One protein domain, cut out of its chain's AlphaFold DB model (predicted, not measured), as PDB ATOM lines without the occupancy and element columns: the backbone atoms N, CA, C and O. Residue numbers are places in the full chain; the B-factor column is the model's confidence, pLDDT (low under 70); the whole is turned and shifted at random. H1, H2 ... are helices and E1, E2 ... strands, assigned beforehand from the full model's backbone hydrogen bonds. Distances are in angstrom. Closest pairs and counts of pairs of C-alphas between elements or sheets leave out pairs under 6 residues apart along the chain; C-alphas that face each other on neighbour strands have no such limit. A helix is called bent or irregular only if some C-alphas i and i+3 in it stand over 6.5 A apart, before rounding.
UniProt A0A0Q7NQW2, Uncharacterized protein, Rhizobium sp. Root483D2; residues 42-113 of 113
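Overview. This is residues 42 to 113 of the 113 residues of an uncharacterized protein of Rhizobium sp. Root483D2 (UniProt A0A0Q7NQW2). Two antiparallel hairpins of strands, E1-E2 with a sharply bent E1 and E3-E4, meet near Val 77, with the short helix H1 beside E2 and a long loop, residues 90 to 107, from E3 back to E4. The 72 printed residues hold one named helix, then four named strands; the class is mostly strand, with under half in named elements. It is compact, radius of gyration of the C-alphas 11.5 A, spanning 31 by 23 by 19 A.

Arrangement. E1, residues 61 to 69, bends by 108 degrees at residue 66 and pairs with E2, residues 72 to 77; N 62 and O 76 are 2.9 A apart. H1, residues 50 to 53, is closest to E2 at the C-alphas of Leu 50 and Pro 73, 5.7 A; it is too short for an O i to N i+4 pair. E3, residues 85 to 89, pairs with E4, residues 108 to 112; N 88 and O 109 are 2.8 A apart. E2 and E3 are closest at the C-alphas of Val 77 and Ala 89, 6.3 A. H1 and E1 are apart from E3 and E4.

Along the chain. E1 measures 16.1 A, E2 15.3 A, E4 13.4 A, E3 12.7 A and H1 5.6 A. C-alpha 50 is at (17.629, 32.579, -43.163), C-alpha 112 at (2.741, 30.359, -29.428).

Size, cuts and confidence. The C-alphas farthest apart, Gly 66 and Lys 113, are 33.4 A apart. The printed part has no cut; the link E3 to E4 is long. No printed residue is under 70 in pLDDT.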
ATOM      1  N   ILE A  42      27.981  38.054 -33.823       93.88
ATOM      2  CA  ILE A  42      27.532  39.428 -33.592       93.88
ATOM      3  C   ILE A  42      27.528  39.630 -32.077       93.88
ATOM      4  O   ILE A  42      26.901  38.863 -31.345       93.88
ATOM      5  N   GLY A  43      28.309  40.592 -31.579       90.62
ATOM      6  CA  GLY A  43      28.443  40.847 -30.138       90.62
ATOM      7  C   GLY A  43      28.855  39.624 -29.304       90.62
ATOM      8  O   GLY A  43      28.510  39.542 -28.130       90.62
ATOM      9  N   GLY A  44      29.529  38.634 -29.902       93.06
ATOM     10  CA  GLY A  44      29.977  37.414 -29.218       93.06
ATOM     11  C   GLY A  44      28.993  36.236 -29.206       93.06
ATOM     12  O   GLY A  44      29.308  35.229 -28.580       93.06
ATOM     13  N   ALA A  45      27.848  36.310 -29.897       95.31
ATOM     14  CA  ALA A  45      26.987  35.140 -30.124       95.31
ATOM     15  C   ALA A  45      26.725  34.916 -31.627       95.31
ATOM     16  O   ALA A  45      26.894  35.854 -32.412       95.31
ATOM     17  N   PRO A  46      26.351  33.693 -32.045       96.81
ATOM     18  CA  PRO A  46      26.105  33.359 -33.447       96.81
ATOM     19  C   PRO A  46      25.142  34.322 -34.151       96.81
ATOM     20  O   PRO A  46      24.085  34.655 -33.612       96.81
ATOM     21  N   ALA A  47      25.486  34.752 -35.365       96.50
ATOM     22  CA  ALA A  47      24.593  35.549 -36.207       96.50
ATOM     23  C   ALA A  47      23.414  34.710 -36.733       96.50
ATOM     24  O   ALA A  47      23.568  33.513 -36.965       96.50
ATOM     25  N   LEU A  48      22.258  35.336 -36.978       96.25
ATOM     26  CA  LEU A  48      21.076  34.651 -37.517       96.25
ATOM     27  C   LEU A  48      21.028  34.715 -39.051       96.25
ATOM     28  O   LEU A  48      21.012  35.797 -39.645       96.25
ATOM     29  N   ARG A  49      20.975  33.550 -39.700       96.88
ATOM     30  CA  ARG A  49      20.769  33.397 -41.149       96.88
ATOM     31  C   ARG A  49      19.328  32.992 -41.441       96.88
ATOM     32  O   ARG A  49      18.579  32.603 -40.551       96.88
ATOM     33  N   LEU A  50      18.962  32.992 -42.721       95.56
ATOM     34  CA  LEU A  50      17.629  32.579 -43.163       95.56
ATOM     35  C   LEU A  50      17.226  31.158 -42.724       95.56
ATOM     36  O   LEU A  50      16.078  30.956 -42.345       95.56
ATOM     37  N   SER A  51      18.146  30.186 -42.728       94.06
ATOM     38  CA  SER A  51      17.846  28.826 -42.232       94.06
ATOM     39  C   SER A  51      17.629  28.753 -40.724       94.06
ATOM     40  O   SER A  51      16.939  27.851 -40.257       94.06
ATOM     41  N   ASP A  52      18.189  29.691 -39.962       94.38
ATOM     42  CA  ASP A  52      18.104  29.675 -38.505       94.38
ATOM     43  C   ASP A  52      16.718  30.129 -38.008       94.38
ATOM     44  O   ASP A  52      16.336  29.811 -36.885       94.38
ATOM     45  N   VAL A  53      15.953  30.841 -38.847       92.38
ATOM     46  CA  VAL A  53      14.645  31.439 -38.515       92.38
ATOM     47  C   VAL A  53      13.465  30.769 -39.227       92.38
ATOM     48  O   VAL A  53      12.388  31.352 -39.315       92.38
ATOM     49  N   VAL A  54      13.630  29.553 -39.752       90.12
ATOM     50  CA  VAL A  54      12.567  28.849 -40.506       90.12
ATOM     51  C   VAL A  54      11.289  28.613 -39.696       90.12
ATOM     52  O   VAL A  54      10.213  28.475 -40.273       90.12
ATOM     53  N   ASN A  55      11.405  28.603 -38.367       88.81
ATOM     54  CA  ASN A  55      10.281  28.468 -37.444       88.81
ATOM     55  C   ASN A  55       9.754  29.829 -36.962       88.81
ATOM     56  O   ASN A  55       8.803  29.878 -36.192       88.81
ATOM     57  N   CYS A  56      10.350  30.950 -37.370       89.62
ATOM     58  CA  CYS A  56       9.822  32.272 -37.052       89.62
ATOM     59  C   CYS A  56       8.645  32.608 -37.978       89.62
ATOM     60  O   CYS A  56       8.678  32.275 -39.165       89.62
ATOM     61  N   PRO A  57       7.605  33.297 -37.478       90.06
ATOM     62  CA  PRO A  57       6.573  33.839 -38.352       90.06
ATOM     63  C   PRO A  57       7.192  34.765 -39.405       90.06
ATOM     64  O   PRO A  57       8.003  35.632 -39.076       90.06
ATOM     65  N   ALA A  58       6.824  34.569 -40.673       90.69
ATOM     66  CA  ALA A  58       7.450  35.252 -41.811       90.69
ATOM     67  C   ALA A  58       7.273  36.780 -41.796       90.69
ATOM     68  O   ALA A  58       8.058  37.503 -42.398       90.69
ATOM     69  N   ASP A  59       6.257  37.279 -41.097       91.69
ATOM     70  CA  ASP A  59       5.984  38.701 -40.885       91.69
ATOM     71  C   ASP A  59       6.868  39.346 -39.795       91.69
ATOM     72  O   ASP A  59       6.989  40.577 -39.721       91.69
ATOM     73  N   LEU A  60       7.528  38.520 -38.975       92.94
ATOM     74  CA  LEU A  60       8.356  38.946 -37.845       92.94
ATOM     75  C   LEU A  60       9.860  38.905 -38.137       92.94
ATOM     76  O   LEU A  60      10.654  39.232 -37.257       92.94
ATOM     77  N   TYR A  61      10.276  38.575 -39.360       94.06
ATOM     78  CA  TYR A  61      11.669  38.702 -39.771       94.06
ATOM     79  C   TYR A  61      11.810  39.305 -41.168       94.06
ATOM     80  O   TYR A  61      10.899  39.266 -41.991       94.06
ATOM     81  N   GLU A  62      12.976  39.876 -41.440       95.00
ATOM     82  CA  GLU A  62      13.314  40.470 -42.730       95.00
ATOM     83  C   GLU A  62      14.732  40.079 -43.147       95.00
ATOM     84  O   GLU A  62      15.648  39.983 -42.327       95.00
ATOM     85  N   VAL A  63      14.917  39.849 -44.445       96.38
ATOM     86  CA  VAL A  63      16.243  39.621 -45.020       96.38
ATOM     87  C   VAL A  63      16.981  40.950 -45.090       96.38
ATOM     88  O   VAL A  63      16.458  41.923 -45.630       96.38
ATOM     89  N   VAL A  64      18.213  40.982 -44.589       96.88
ATOM     90  CA  VAL A  64      19.071  42.163 -44.667       96.88
ATOM     91  C   VAL A  64      19.715  42.226 -46.059       96.88
ATOM     92  O   VAL A  64      20.480  41.327 -46.421       96.88
ATOM     93  N   PRO A  65      19.444  43.270 -46.865       95.88
ATOM     94  CA  PRO A  65      19.953  43.345 -48.229       95.88
ATOM     95  C   PRO A  65      21.481  43.384 -48.301       95.88
ATOM     96  O   PRO A  65      22.123  44.139 -47.572       95.88
ATOM     97  N   GLY A  66      22.043  42.616 -49.239       95.94
ATOM     98  CA  GLY A  66      23.462  42.672 -49.606       95.94
ATOM     99  C   GLY A  66      24.423  41.995 -48.629       95.94
ATOM    100  O   GLY A  66      25.630  42.047 -48.856       95.94
ATOM    101  N   ILE A  67      23.923  41.352 -47.569       96.38
ATOM    102  CA  ILE A  67      24.762  40.709 -46.555       96.38
ATOM    103  C   ILE A  67      24.451  39.217 -46.495       96.38
ATOM    104  O   ILE A  67      23.321  38.800 -46.243       96.38
ATOM    105  N   MET A  68      25.496  38.419 -46.706       97.56
ATOM    106  CA  MET A  68      25.443  36.963 -46.691       97.56
ATOM    107  C   MET A  68      26.377  36.430 -45.606       97.56
ATOM    108  O   MET A  68      27.510  36.890 -45.475       97.56
ATOM    109  N   ILE A  69      25.917  35.431 -44.863       96.44
ATOM    110  CA  ILE A  69      26.681  34.697 -43.860       96.44
ATOM    111  C   ILE A  69      26.601  33.217 -44.226       96.44
ATOM    112  O   ILE A  69      25.513  32.655 -44.332       96.44
ATOM    113  N   GLU A  70      27.757  32.590 -44.451       96.62
ATOM    114  CA  GLU A  70      27.856  31.159 -44.792       96.62
ATOM    115  C   GLU A  70      27.010  30.771 -46.020       96.62
ATOM    116  O   GLU A  70      26.352  29.733 -46.054       96.62
ATOM    117  N   GLY A  71      26.994  31.645 -47.032       96.75
ATOM    118  CA  GLY A  71      26.235  31.439 -48.270       96.75
ATOM    119  C   GLY A  71      24.729  31.687 -48.149       96.75
ATOM    120  O   GLY A  71      24.012  31.501 -49.127       96.75
ATOM    121  N   GLN A  72      24.244  32.145 -46.992       97.56
ATOM    122  CA  GLN A  72      22.830  32.414 -46.745       97.56
ATOM    123  C   GLN A  72      22.591  33.880 -46.378       97.56
ATOM    124  O   GLN A  72      23.477  34.508 -45.800       97.56
ATOM    125  N   PRO A  73      21.408  34.444 -46.669       97.12
ATOM    126  CA  PRO A  73      21.114  35.818 -46.290       97.12
ATOM    127  C   PRO A  73      21.108  35.998 -44.771       97.12
ATOM    128  O   PRO A  73      20.573  35.156 -44.041       97.12
ATOM    129  N   LEU A  74      21.674  37.114 -44.311       97.00
ATOM    130  CA  LEU A  74      21.514  37.571 -42.933       97.00
ATOM    131  C   LEU A  74      20.056  37.983 -42.696       97.00
ATOM    132  O   LEU A  74      19.430  38.601 -43.561       97.00
ATOM    133  N   VAL A  75      19.526  37.674 -41.514       96.19
ATOM    134  CA  VAL A  75      18.150  38.010 -41.138       96.19
ATOM    135  C   VAL A  75      18.118  38.902 -39.904       96.19
ATOM    136  O   VAL A  75      18.895  38.729 -38.966       96.19
ATOM    137  N   ARG A  76      17.178  39.849 -39.902       94.94
ATOM    138  CA  ARG A  76      16.790  40.641 -38.736       94.94
ATOM    139  C   ARG A  76      15.430  40.167 -38.242       94.94
ATOM    140  O   ARG A  76      14.487  40.091 -39.025       94.94
ATOM    141  N   VAL A  77      15.320  39.873 -36.952       94.00
ATOM    142  CA  VAL A  77      14.052  39.479 -36.324       94.00
ATOM    143  C   VAL A  77      13.510  40.657 -35.527       94.00
ATOM    144  O   VAL A  77      14.249  41.338 -34.817       94.00
ATOM    145  N   ARG A  78      12.213  40.920 -35.646       92.19
ATOM    146  CA  ARG A  78      11.539  42.037 -34.988       92.19
ATOM    147  C   ARG A  78      10.635  41.520 -33.880       92.19
ATOM    148  O   ARG A  78      10.093  40.422 -33.958       92.19
ATOM    149  N   SER A  79      10.461  42.347 -32.856       93.12
ATOM    150  CA  SER A  79       9.406  42.107 -31.877       93.12
ATOM    151  C   SER A  79       8.049  42.332 -32.537       93.12
ATOM    152  O   SER A  79       7.903  43.259 -33.338       93.12
ATOM    153  N   GLY A  80       7.056  41.528 -32.186       92.69
ATOM    154  CA  GLY A  80       5.708  41.686 -32.707       92.69
ATOM    155  C   GLY A  80       4.819  40.480 -32.452       92.69
ATOM    156  O   GLY A  80       5.233  39.475 -31.877       92.69
ATOM    157  N   SER A  81       3.585  40.618 -32.913       91.75
ATOM    158  CA  SER A  81       2.549  39.601 -32.845       91.75
ATOM    159  C   SER A  81       2.180  39.173 -34.255       91.75
ATOM    160  O   SER A  81       1.852  40.021 -35.079       91.75
ATOM    161  N   SER A  82       2.181  37.869 -34.494       89.12
ATOM    162  CA  SER A  82       1.647  37.237 -35.698       89.12
ATOM    163  C   SER A  82       0.378  36.445 -35.351       89.12
ATOM    164  O   SER A  82      -0.055  36.401 -34.194       89.12
ATOM    165  N   GLU A  83      -0.216  35.789 -36.348       87.38
ATOM    166  CA  GLU A  83      -1.337  34.855 -36.168       87.38
ATOM    167  C   GLU A  83      -0.922  33.623 -35.342       87.38
ATOM    168  O   GLU A  83      -1.730  33.074 -34.601       87.38
ATOM    169  N   LYS A  84       0.351  33.211 -35.438       84.19
ATOM    170  CA  LYS A  84       0.855  31.952 -34.857       84.19
ATOM    171  C   LYS A  84       1.641  32.117 -33.554       84.19
ATOM    172  O   LYS A  84       1.807  31.148 -32.816       84.19
ATOM    173  N   ALA A  85       2.189  33.303 -33.295       88.50
ATOM    174  CA  ALA A  85       3.067  33.537 -32.151       88.50
ATOM    175  C   ALA A  85       3.230  35.022 -31.819       88.50
ATOM    176  O   ALA A  85       3.088  35.888 -32.684       88.50
ATOM    177  N   ASP A  86       3.614  35.284 -30.573       91.00
ATOM    178  CA  ASP A  86       4.163  36.554 -30.113       91.00
ATOM    179  C   ASP A  86       5.667  36.412 -29.905       91.00
ATOM    180  O   ASP A  86       6.118  35.516 -29.187       91.00
ATOM    181  N   CYS A  87       6.448  37.298 -30.517       91.25
ATOM    182  CA  CYS A  87       7.899  37.296 -30.430       91.25
ATOM    183  C   CYS A  87       8.423  38.593 -29.816       91.25
ATOM    184  O   CYS A  87       8.022  39.696 -30.189       91.25
ATOM    185  N   ALA A  88       9.387  38.454 -28.913       92.00
ATOM    186  CA  ALA A  88      10.237  39.525 -28.428       92.00
ATOM    187  C   ALA A  88      11.643  39.336 -29.008       92.00
ATOM    188  O   ALA A  88      12.207  38.244 -28.953       92.00
ATOM    189  N   ALA A  89      12.203  40.406 -29.556       92.00
ATOM    190  CA  ALA A  89      13.532  40.437 -30.144       92.00
ATOM    191  C   ALA A  89      14.304  41.648 -29.614       92.00
ATOM    192  O   ALA A  89      13.828  42.786 -29.697       92.00
ATOM    193  N   LYS A  90      15.510  41.414 -29.094       90.69
ATOM    194  CA  LYS A  90      16.406  42.465 -28.602       90.69
ATOM    195  C   LYS A  90      17.572  42.646 -29.569       90.69
ATOM    196  O   LYS A  90      18.304  41.713 -29.830       90.69
ATOM    197  N   GLY A  91      17.756  43.845 -30.112       85.19
ATOM    198  CA  GLY A  91      18.946  44.125 -30.915       85.19
ATOM    199  C   GLY A  91      20.207  44.196 -30.049       85.19
ATOM    200  O   GLY A  91      20.196  44.804 -28.975       85.19
ATOM    201  N   GLU A  92      21.294  43.620 -30.541       87.88
ATOM    202  CA  GLU A  92      22.646  43.885 -30.066       87.88
ATOM    203  C   GLU A  92      23.039  45.324 -30.468       87.88
ATOM    204  O   GLU A  92      22.694  45.795 -31.552       87.88
ATOM    205  N   MET A  93      23.679  46.073 -29.562       88.88
ATOM    206  CA  MET A  93      23.847  47.528 -29.709       88.88
ATOM    207  C   MET A  93      25.197  47.959 -30.297       88.88
ATOM    208  O   MET A  93      25.370  49.138 -30.600       88.88
ATOM    209  N   THR A  94      26.160  47.051 -30.448       90.00
ATOM    210  CA  THR A  94      27.516  47.351 -30.936       90.00
ATOM    211  C   THR A  94      27.690  47.067 -32.426       90.00
ATOM    212  O   THR A  94      28.540  47.680 -33.071       90.00
ATOM    213  N   VAL A  95      26.862  46.195 -32.998       93.31
ATOM    214  CA  VAL A  95      26.893  45.801 -34.403       93.31
ATOM    215  C   VAL A  95      25.568  46.158 -35.063       93.31
ATOM    216  O   VAL A  95      24.487  45.711 -34.675       93.31
ATOM    217  N   THR A  96      25.665  46.944 -36.132       94.50
ATOM    218  CA  THR A  96      24.522  47.304 -36.969       94.50
ATOM    219  C   THR A  96      24.729  46.802 -38.389       94.50
ATOM    220  O   THR A  96      25.852  46.724 -38.883       94.50
ATOM    221  N   ALA A  97      23.627  46.485 -39.059       94.25
ATOM    222  CA  ALA A  97      23.597  46.243 -40.493       94.25
ATOM    223  C   ALA A  97      22.546  47.162 -41.107       94.25
ATOM    224  O   ALA A  97      21.423  47.244 -40.602       94.25
ATOM    225  N   ASN A  98      22.918  47.877 -42.167       94.31
ATOM    226  CA  ASN A  98      22.070  48.871 -42.833       94.31
ATOM    227  C   ASN A  98      21.461  49.894 -41.849       94.31
ATOM    228  O   ASN A  98      20.288  50.243 -41.939       94.31
ATOM    229  N   GLY A  99      22.262  50.350 -40.877       93.19
ATOM    230  CA  GLY A  99      21.870  51.379 -39.906       93.19
ATOM    231  C   GLY A  99      20.973  50.899 -38.762       93.19
ATOM    232  O   GLY A  99      20.524  51.718 -37.965       93.19
ATOM    233  N   GLN A 100      20.716  49.595 -38.651       93.50
ATOM    234  CA  GLN A 100      19.856  49.033 -37.614       93.50
ATOM    235  C   GLN A 100      20.574  47.931 -36.817       93.50
ATOM    236  O   GLN A 100      21.343  47.158 -37.404       93.50
ATOM    237  N   PRO A 101      20.305  47.816 -35.504       94.19
ATOM    238  CA  PRO A 101      20.911  46.802 -34.645       94.19
ATOM    239  C   PRO A 101      20.495  45.392 -35.067       94.19
ATOM    240  O   PRO A 101      19.362  45.170 -35.514       94.19
ATOM    241  N   MET A 102      21.421  44.447 -34.936       94.69
ATOM    242  CA  MET A 102      21.212  43.059 -35.340       94.69
ATOM    243  C   MET A 102      20.854  42.167 -34.161       94.69
ATOM    244  O   MET A 102      21.363  42.349 -33.062       94.69
ATOM    245  N   GLN A 103      20.001  41.177 -34.406       94.94
ATOM    246  CA  GLN A 103      19.749  40.091 -33.466       94.94
ATOM    247  C   GLN A 103      20.770  38.978 -33.697       94.94
ATOM    248  O   GLN A 103      21.146  38.670 -34.832       94.94
ATOM    249  N   ARG A 104      21.184  38.354 -32.604       94.75
ATOM    250  CA  ARG A 104      22.010  37.143 -32.572       94.75
ATOM    251  C   ARG A 104      21.221  36.004 -31.927       94.75
ATOM    252  O   ARG A 104      20.127  36.202 -31.394       94.75
ATOM    253  N   LEU A 105      21.762  34.793 -31.977       93.81
ATOM    254  CA  LEU A 105      21.178  33.654 -31.279       93.81
ATOM    255  C   LEU A 105      20.993  33.977 -29.786       93.81
ATOM    256  O   LEU A 105      21.914  34.465 -29.129       93.81
ATOM    257  N   GLY A 106      19.796  33.698 -29.270       91.62
ATOM    258  CA  GLY A 106      19.399  33.995 -27.891       91.62
ATOM    259  C   GLY A 106      18.747  35.366 -27.684       91.62
ATOM    260  O   GLY A 106      18.169  35.597 -26.626       91.62
ATOM    261  N   ASP A 107      18.765  36.254 -28.680       92.56
ATOM    262  CA  ASP A 107      18.099  37.558 -28.583       92.56
ATOM    263  C   ASP A 107      16.601  37.513 -28.936       92.56
ATOM    264  O   ASP A 107      15.895  38.509 -28.764       92.56
ATOM    265  N   VAL A 108      16.125  36.380 -29.460       91.81
ATOM    266  CA  VAL A 108      14.755  36.180 -29.940       91.81
ATOM    267  C   VAL A 108      14.063  35.134 -29.080       91.81
ATOM    268  O   VAL A 108      14.531  34.004 -28.962       91.81
ATOM    269  N   SER A 109      12.913  35.499 -28.525       90.19
ATOM    270  CA  SER A 109      12.047  34.606 -27.762       90.19
ATOM    271  C   SER A 109      10.632  34.699 -28.305       90.19
ATOM    272  O   SER A 109      10.069  35.790 -28.356       90.19
ATOM    273  N   CYS A 110      10.050  33.564 -28.681       89.00
ATOM    274  CA  CYS A 110       8.685  33.492 -29.189       89.00
ATOM    275  C   CYS A 110       7.840  32.544 -28.348       89.00
ATOM    276  O   CYS A 110       8.326  31.507 -27.895       89.00
ATOM    277  N   THR A 111       6.575  32.910 -28.171       88.56
ATOM    278  CA  THR A 111       5.547  32.105 -27.508       88.56
ATOM    279  C   THR A 111       4.407  31.886 -28.490       88.56
ATOM    280  O   THR A 111       3.995  32.821 -29.175       88.56
ATOM    281  N   THR A 112       3.904  30.658 -28.585       85.38
ATOM    282  CA  THR A 112       2.741  30.359 -29.428       85.38
ATOM    283  C   THR A 112       1.468  30.981 -28.891       85.38
ATOM    284  O   THR A 112       1.299  31.082 -27.676       85.38
ATOM    285  N   LYS A 113       0.584  31.350 -29.815       75.06
ATOM    286  CA  LYS A 113      -0.802  31.709 -29.518       75.06
ATOM    287  C   LYS A 113      -1.725  30.505 -29.605       75.06
ATOM    288  O   LYS A 113      -1.410  29.588 -30.397       75.06
TER     289      LYS A 113